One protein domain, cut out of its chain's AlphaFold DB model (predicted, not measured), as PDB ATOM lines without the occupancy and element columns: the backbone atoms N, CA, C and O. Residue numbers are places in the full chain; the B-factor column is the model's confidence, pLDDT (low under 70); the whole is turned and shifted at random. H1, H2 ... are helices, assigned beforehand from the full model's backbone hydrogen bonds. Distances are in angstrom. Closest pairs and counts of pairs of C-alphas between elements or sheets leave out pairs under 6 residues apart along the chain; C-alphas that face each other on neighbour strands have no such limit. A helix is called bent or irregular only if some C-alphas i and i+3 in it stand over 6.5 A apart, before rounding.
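Overview. This is residues 16 to 67 of the 132 residues of the protein "Integrase catalytic domain-containing protein" of Planctomycetes bacterium (UniProt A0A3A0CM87). Two long helices, H1 and H3, cross as a lopsided X, and the short helix H2 bridges the gap between the last residues of H1 and the first residues of H3, closing one side of the X. The crossing lies at residues 26 to 34 of H1 and 54 to 59 of H3, and residues 16 to 24 of H1 stick out as a free arm. The printed part has 52 residues with three named helices, in the order H1, H2, H3, and no named strand; the class is all helix. The whole is only just compact, close to loose, with a radius of gyration of the C-alphas of 11.6 A and spans of 32 by 24 by 18 A.

Along the chain. H1 is residues 16 to 37, beginning at C-alpha 16 at (-41.995, 30.118, 8.985) and measuring 31.8 A from first to last C-alpha. After Gly 38 comes H2, residues 39 to 46, 11.5 A long, with C-alpha 39 at (-52.867, 9.148, 34.108). After Asp 47 comes H3, residues 48 to 65, 24.7 A long, ending at C-alpha 65 at (-31.778, 24.974, 32.817). H3 is neither bent nor irregular, but only just: C-alphas 62 and 65 are 6.0 A apart.

Arrangement. H1 touches H2 with residues 33 to 35 alone, and their closest C-alphas, those of Leu 34 and Gly 41, are 4.5 A apart. The two run opposite ways at a steep tilt of 42 degrees and form a helical hairpin. H1 touches H3 with residues 26 to 34 alone, and H3 touches H1 with residues 54 to 59 alone; the closest C-alphas are those of Arg 29 and Val 58, 6.4 A apart. H1 and H3 run opposite ways at a steep tilt of 69.8 degrees, only just short of about perpendicular. H2 and H3 touch only at the corner by their link, and only just, with 3 pairs of C-alphas within 8 A; the closest are those of Ala 44 and Ala 50, 4.8 A apart. Their lines stand about perpendicular, at 74 degrees. In H1, H2 and H3 every O i to N i+4 pair is within hydrogen-bond range.

Size, cuts and confidence. The two C-alphas farthest apart are those of Asn 16 and Asp 39, 34.5 A. Without residues 16 to 24, which stand free, the body of 43 residues spans 31 by 18 by 14 A. The printed part has no cut, and the links H1 to H2 and H2 to H3 are both tight, with one residue each. The mean pLDDT of the printed part is 87.6; it is under 70 at residues 41 to 42 and 44 to 45, which belong to H2.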
ATOM      1  N   ASN A  16     -41.819  30.071   7.530       92.88
ATOM      2  CA  ASN A  16     -41.995  30.118   8.985       92.88
ATOM      3  C   ASN A  16     -41.192  29.030   9.731       92.88
ATOM      4  O   ASN A  16     -41.499  28.687  10.874       92.88
ATOM      5  N   ALA A  17     -40.166  28.444   9.100       92.94
ATOM      6  CA  ALA A  17     -39.504  27.238   9.607       92.94
ATOM      7  C   ALA A  17     -38.933  27.365  11.034       92.94
ATOM      8  O   ALA A  17     -38.844  26.361  11.745       92.94
ATOM      9  N   GLU A  18     -38.532  28.564  11.462       91.31
ATOM     10  CA  GLU A  18     -38.016  28.796  12.816       91.31
ATOM     11  C   GLU A  18     -39.098  28.618  13.885       91.31
ATOM     12  O   GLU A  18     -38.890  27.879  14.850       91.31
ATOM     13  N   ILE A  19     -40.268  29.229  13.683       91.38
ATOM     14  CA  ILE A  19     -41.411  29.096  14.590       91.38
ATOM     15  C   ILE A  19     -41.951  27.669  14.553       91.38
ATOM     16  O   ILE A  19     -42.193  27.094  15.609       91.38
ATOM     17  N   GLU A  20     -42.046  27.046  13.376       94.69
ATOM     18  CA  GLU A  20     -42.484  25.647  13.269       94.69
ATOM     19  C   GLU A  20     -41.554  24.693  14.035       94.69
ATOM     20  O   GLU A  20     -42.001  23.795  14.753       94.69
ATOM     21  N   ARG A  21     -40.234  24.900  13.941       93.88
ATOM     22  CA  ARG A  21     -39.253  24.113  14.702       93.88
ATOM     23  C   ARG A  21     -39.353  24.379  16.204       93.88
ATOM     24  O   ARG A  21     -39.203  23.442  16.993       93.88
ATOM     25  N   CYS A  22     -39.588  25.629  16.599       90.81
ATOM     26  CA  CYS A  22     -39.823  26.002  17.992       90.81
ATOM     27  C   CYS A  22     -41.057  25.278  18.545       90.81
ATOM     28  O   CYS A  22     -40.947  24.565  19.541       90.81
ATOM     29  N   ASN A  23     -42.185  25.362  17.835       93.00
ATOM     30  CA  ASN A  23     -43.441  24.705  18.190       93.00
ATOM     31  C   ASN A  23     -43.264  23.194  18.328       93.00
ATOM     32  O   ASN A  23     -43.691  22.626  19.328       93.00
ATOM     33  N   ARG A  24     -42.564  22.550  17.384       94.62
ATOM     34  CA  ARG A  24     -42.232  21.122  17.490       94.62
ATOM     35  C   ARG A  24     -41.417  20.815  18.745       94.62
ATOM     36  O   ARG A  24     -41.772  19.910  19.485       94.62
ATOM     37  N   THR A  25     -40.360  21.586  19.004       91.25
ATOM     38  CA  THR A  25     -39.491  21.378  20.175       91.25
ATOM     39  C   THR A  25     -40.271  21.508  21.483       91.25
ATOM     40  O   THR A  25     -40.038  20.748  22.417       91.25
ATOM     41  N   ILE A  26     -41.175  22.486  21.573       91.75
ATOM     42  CA  ILE A  26     -42.022  22.682  22.752       91.75
ATOM     43  C   ILE A  26     -43.036  21.540  22.868       91.75
ATOM     44  O   ILE A  26     -43.172  20.983  23.951       91.75
ATOM     45  N   GLY A  27     -43.686  21.160  21.765       92.62
ATOM     46  CA  GLY A  27     -44.652  20.061  21.716       92.62
ATOM     47  C   GLY A  27     -44.061  18.738  22.200       92.62
ATOM     48  O   GLY A  27     -44.584  18.155  23.139       92.62
ATOM     49  N   GLU A  28     -42.904  18.338  21.664       93.81
ATOM     50  CA  GLU A  28     -42.195  17.120  22.095       93.81
ATOM     51  C   GLU A  28     -41.898  17.135  23.605       93.81
ATOM     52  O   GLU A  28     -42.044  16.128  24.291       93.81
ATOM     53  N   ARG A  29     -41.529  18.296  24.162       91.81
ATOM     54  CA  ARG A  29     -41.255  18.427  25.602       91.81
ATOM     55  C   ARG A  29     -42.503  18.407  26.469       91.81
ATOM     56  O   ARG A  29     -42.424  17.948  27.607       91.81
ATOM     57  N   ILE A  30     -43.621  18.920  25.964       91.06
ATOM     58  CA  ILE A  30     -44.916  18.793  26.631       91.06
ATOM     59  C   ILE A  30     -45.298  17.315  26.673       91.06
ATOM     60  O   ILE A  30     -45.621  16.819  27.749       91.06
ATOM     61  N   ASP A  31     -45.183  16.601  25.553       89.75
ATOM     62  CA  ASP A  31     -45.495  15.171  25.473       89.75
ATOM     63  C   ASP A  31     -44.640  14.351  26.455       89.75
ATOM     64  O   ASP A  31     -45.183  13.543  27.209       89.75
ATOM     65  N   ASP A  32     -43.332  14.622  26.535       88.81
ATOM     66  CA  ASP A  32     -42.426  13.998  27.512       88.81
ATOM     67  C   ASP A  32     -42.876  14.247  28.967       88.81
ATOM     68  O   ASP A  32     -42.872  13.341  29.812       88.81
ATOM     69  N   GLN A  33     -43.263  15.487  29.288       84.81
ATOM     70  CA  GLN A  33     -43.728  15.845  30.629       84.81
ATOM     71  C   GLN A  33     -45.068  15.189  30.964       84.81
ATOM     72  O   GLN A  33     -45.222  14.652  32.061       84.81
ATOM     73  N   LEU A  34     -46.019  15.186  30.032       84.38
ATOM     74  CA  LEU A  34     -47.313  14.529  30.214       84.38
ATOM     75  C   LEU A  34     -47.152  13.013  30.367       84.38
ATOM     76  O   LEU A  34     -47.782  12.426  31.245       84.38
ATOM     77  N   ALA A  35     -46.263  12.387  29.591       85.25
ATOM     78  CA  ALA A  35     -45.941  10.967  29.722       85.25
ATOM     79  C   ALA A  35     -45.348  10.634  31.101       85.25
ATOM     80  O   ALA A  35     -45.703   9.619  31.697       85.25
ATOM     81  N   THR A  36     -44.501  11.515  31.643       84.88
ATOM     82  CA  THR A  36     -43.937  11.368  32.997       84.88
ATOM     83  C   THR A  36     -45.017  11.425  34.085       84.88
ATOM     84  O   THR A  36     -44.897  10.763  35.114       84.88
ATOM     85  N   LEU A  37     -46.082  12.200  33.861       79.88
ATOM     86  CA  LEU A  37     -47.202  12.356  34.794       79.88
ATOM     87  C   LEU A  37     -48.237  11.216  34.713       79.88
ATOM     88  O   LEU A  37     -49.096  11.121  35.590       79.88
ATOM     89  N   GLY A  38     -48.164  10.341  33.704       80.62
ATOM     90  CA  GLY A  38     -49.054   9.182  33.561       80.62
ATOM     91  C   GLY A  38     -50.531   9.574  33.427       80.62
ATOM     92  O   GLY A  38     -50.873  10.499  32.689       80.62
ATOM     93  N   ASP A  39     -51.418   8.885  34.151       76.75
ATOM     94  CA  ASP A  39     -52.867   9.148  34.108       76.75
ATOM     95  C   ASP A  39     -53.217  10.573  34.569       76.75
ATOM     96  O   ASP A  39     -54.042  11.240  33.946       76.75
ATOM     97  N   ALA A  40     -52.483  11.110  35.551       72.31
ATOM     98  CA  ALA A  40     -52.623  12.502  35.985       72.31
ATOM     99  C   ALA A  40     -52.218  13.510  34.889       72.31
ATOM    100  O   ALA A  40     -52.697  14.644  34.881       72.31
ATOM    101  N   GLY A  41     -51.355  13.107  33.950       69.69
ATOM    102  CA  GLY A  41     -50.992  13.901  32.776       69.69
ATOM    103  C   GLY A  41     -52.133  14.018  31.763       69.69
ATOM    104  O   GLY A  41     -52.331  15.082  31.179       69.69
ATOM    105  N   ARG A  42     -52.937  12.961  31.583       68.69
ATOM    106  CA  ARG A  42     -54.109  13.005  30.689       68.69
ATOM    107  C   ARG A  42     -55.190  13.932  31.234       68.69
ATOM    108  O   ARG A  42     -55.713  14.750  30.482       68.69
ATOM    109  N   ASP A  43     -55.456  13.853  32.534       70.00
ATOM    110  CA  ASP A  43     -56.410  14.742  33.202       70.00
ATOM    111  C   ASP A  43     -55.926  16.201  33.169       70.00
ATOM    112  O   ASP A  43     -56.707  17.121  32.922       70.00
ATOM    113  N   ALA A  44     -54.614  16.417  33.316       67.81
ATOM    114  CA  ALA A  44     -53.989  17.732  33.193       67.81
ATOM    115  C   ALA A  44     -54.103  18.343  31.785       67.81
ATOM    116  O   ALA A  44     -54.165  19.563  31.661       67.81
ATOM    117  N   ALA A  45     -54.148  17.534  30.723       66.69
ATOM    118  CA  ALA A  45     -54.369  18.040  29.367       66.69
ATOM    119  C   ALA A  45     -55.812  18.540  29.152       66.69
ATOM    120  O   ALA A  45     -56.045  19.398  28.301       66.69
ATOM    121  N   GLY A  46     -56.774  18.019  29.925       75.75
ATOM    122  CA  GLY A  46     -58.179  18.432  29.884       75.75
ATOM    123  C   GLY A  46     -58.488  19.714  30.667       75.75
ATOM    124  O   GLY A  46     -59.517  20.339  30.414       75.75
ATOM    125  N   ASP A  47     -57.608  20.128  31.585       85.69
ATOM    126  CA  ASP A  47     -57.738  21.358  32.372       85.69
ATOM    127  C   ASP A  47     -56.756  22.441  31.899       85.69
ATOM    128  O   ASP A  47     -55.540  22.250  31.859       85.69
ATOM    129  N   PHE A  48     -57.274  23.635  31.604       86.75
ATOM    130  CA  PHE A  48     -56.469  24.763  31.136       86.75
ATOM    131  C   PHE A  48     -55.378  25.169  32.137       86.75
ATOM    132  O   PHE A  48     -54.247  25.463  31.737       86.75
ATOM    133  N   ALA A  49     -55.692  25.196  33.436       87.00
ATOM    134  CA  ALA A  49     -54.731  25.617  34.452       87.00
ATOM    135  C   ALA A  49     -53.589  24.601  34.597       87.00
ATOM    136  O   ALA A  49     -52.425  24.975  34.772       87.00
ATOM    137  N   ALA A  50     -53.899  23.311  34.503       84.19
ATOM    138  CA  ALA A  50     -52.900  22.257  34.470       84.19
ATOM    139  C   ALA A  50     -52.043  22.301  33.189       84.19
ATOM    140  O   ALA A  50     -50.816  22.326  33.302       84.19
ATOM    141  N   ALA A  51     -52.647  22.434  32.006       86.00
ATOM    142  CA  ALA A  51     -51.918  22.576  30.744       86.00
ATOM    143  C   ALA A  51     -50.964  23.785  30.750       86.00
ATOM    144  O   ALA A  51     -49.808  23.678  30.335       86.00
ATOM    145  N   ARG A  52     -51.407  24.929  31.290       90.44
ATOM    146  CA  ARG A  52     -50.565  26.125  31.433       90.44
ATOM    147  C   ARG A  52     -49.331  25.864  32.294       90.44
ATOM    148  O   ARG A  52     -48.241  26.243  31.889       90.44
ATOM    149  N   ARG A  53     -49.479  25.166  33.427       89.38
ATOM    150  CA  ARG A  53     -48.349  24.814  34.305       89.38
ATOM    151  C   ARG A  53     -47.325  23.913  33.619       89.38
ATOM    152  O   ARG A  53     -46.130  24.108  33.819       89.38
ATOM    153  N   VAL A  54     -47.781  22.950  32.815       89.50
ATOM    154  CA  VAL A  54     -46.892  22.077  32.029       89.50
ATOM    155  C   VAL A  54     -46.090  22.918  31.037       89.50
ATOM    156  O   VAL A  54     -44.862  22.888  31.044       89.50
ATOM    157  N   ILE A  55     -46.770  23.757  30.251       90.69
ATOM    158  CA  ILE A  55     -46.120  24.647  29.280       90.69
ATOM    159  C   ILE A  55     -45.114  25.582  29.965       90.69
ATOM    160  O   ILE A  55     -43.978  25.704  29.502       90.69
ATOM    161  N   ASP A  56     -45.497  26.207  31.080       93.12
ATOM    162  CA  ASP A  56     -44.616  27.093  31.844       93.12
ATOM    163  C   ASP A  56     -43.366  26.342  32.329       93.12
ATOM    164  O   ASP A  56     -42.253  26.858  32.214       93.12
ATOM    165  N   GLY A  57     -43.518  25.091  32.779       92.69
ATOM    166  CA  GLY A  57     -42.399  24.228  33.157       92.69
ATOM    167  C   GLY A  57     -41.459  23.901  31.991       92.69
ATOM    168  O   GLY A  57     -40.237  23.904  32.162       92.69
ATOM    169  N   VAL A  58     -41.994  23.654  30.791       93.50
ATOM    170  CA  VAL A  58     -41.177  23.453  29.579       93.50
ATOM    171  C   VAL A  58     -40.382  24.715  29.236       93.50
ATOM    172  O   VAL A  58     -39.178  24.636  28.968       93.50
ATOM    173  N   ILE A  59     -41.042  25.876  29.249       94.25
ATOM    174  CA  ILE A  59     -40.429  27.168  28.914       94.25
ATOM    175  C   ILE A  59     -39.343  27.533  29.932       94.25
ATOM    176  O   ILE A  59     -38.253  27.966  29.543       94.25
ATOM    177  N   ASP A  60     -39.615  27.338  31.220       95.38
ATOM    178  CA  ASP A  60     -38.652  27.587  32.288       95.38
ATOM    179  C   ASP A  60     -37.419  26.690  32.133       95.38
ATOM    180  O   ASP A  60     -36.292  27.186  32.056       95.38
ATOM    181  N   HIS A  61     -37.620  25.383  31.934       93.94
ATOM    182  CA  HIS A  61     -36.520  24.454  31.692       93.94
ATOM    183  C   HIS A  61     -35.658  24.875  30.496       93.94
ATOM    184  O   HIS A  61     -34.426  24.880  30.584       93.94
ATOM    185  N   TYR A  62     -36.281  25.255  29.379       93.12
ATOM    186  CA  TYR A  62     -35.561  25.693  28.185       93.12
ATOM    187  C   TYR A  62     -34.691  26.925  28.467       93.12
ATOM    188  O   TYR A  62     -33.523  26.954  28.089       93.12
ATOM    189  N   ASN A  63     -35.234  27.925  29.164       94.62
ATOM    190  CA  ASN A  63     -34.560  29.207  29.365       94.62
ATOM    191  C   ASN A  63     -33.552  29.214  30.520       94.62
ATOM    192  O   ASN A  63     -32.520  29.886  30.425       94.62
ATOM    193  N   HIS A  64     -33.840  28.484  31.599       96.06
ATOM    194  CA  HIS A  64     -33.123  28.576  32.874       96.06
ATOM    195  C   HIS A  64     -32.288  27.342  33.224       96.06
ATOM    196  O   HIS A  64     -31.443  27.417  34.124       96.06
ATOM    197  N   HIS A  65     -32.458  26.232  32.501       95.12
ATOM    198  CA  HIS A  65     -31.778  24.974  32.817       95.12
ATOM    199  C   HIS A  65     -31.044  24.357  31.624       95.12
ATOM    200  O   HIS A  65     -29.931  23.852  31.787       95.12
ATOM    201  N   ARG A  66     -31.618  24.405  30.420       93.44
ATOM    202  CA  ARG A  66     -31.034  23.763  29.242       93.44
ATOM    203  C   ARG A  66     -29.767  24.484  28.775       93.44
ATOM    204  O   ARG A  66     -29.749  25.696  28.577       93.44
ATOM    205  N   LEU A  67     -28.704  23.715  28.545       95.56
ATOM    206  CA  LEU A  67     -27.478  24.203  27.914       95.56
ATOM    207  C   LEU A  67     -27.563  24.006  26.401       95.56
ATOM    208  O   LEU A  67     -27.809  22.895  25.927       95.56
TER     209      LEU A  67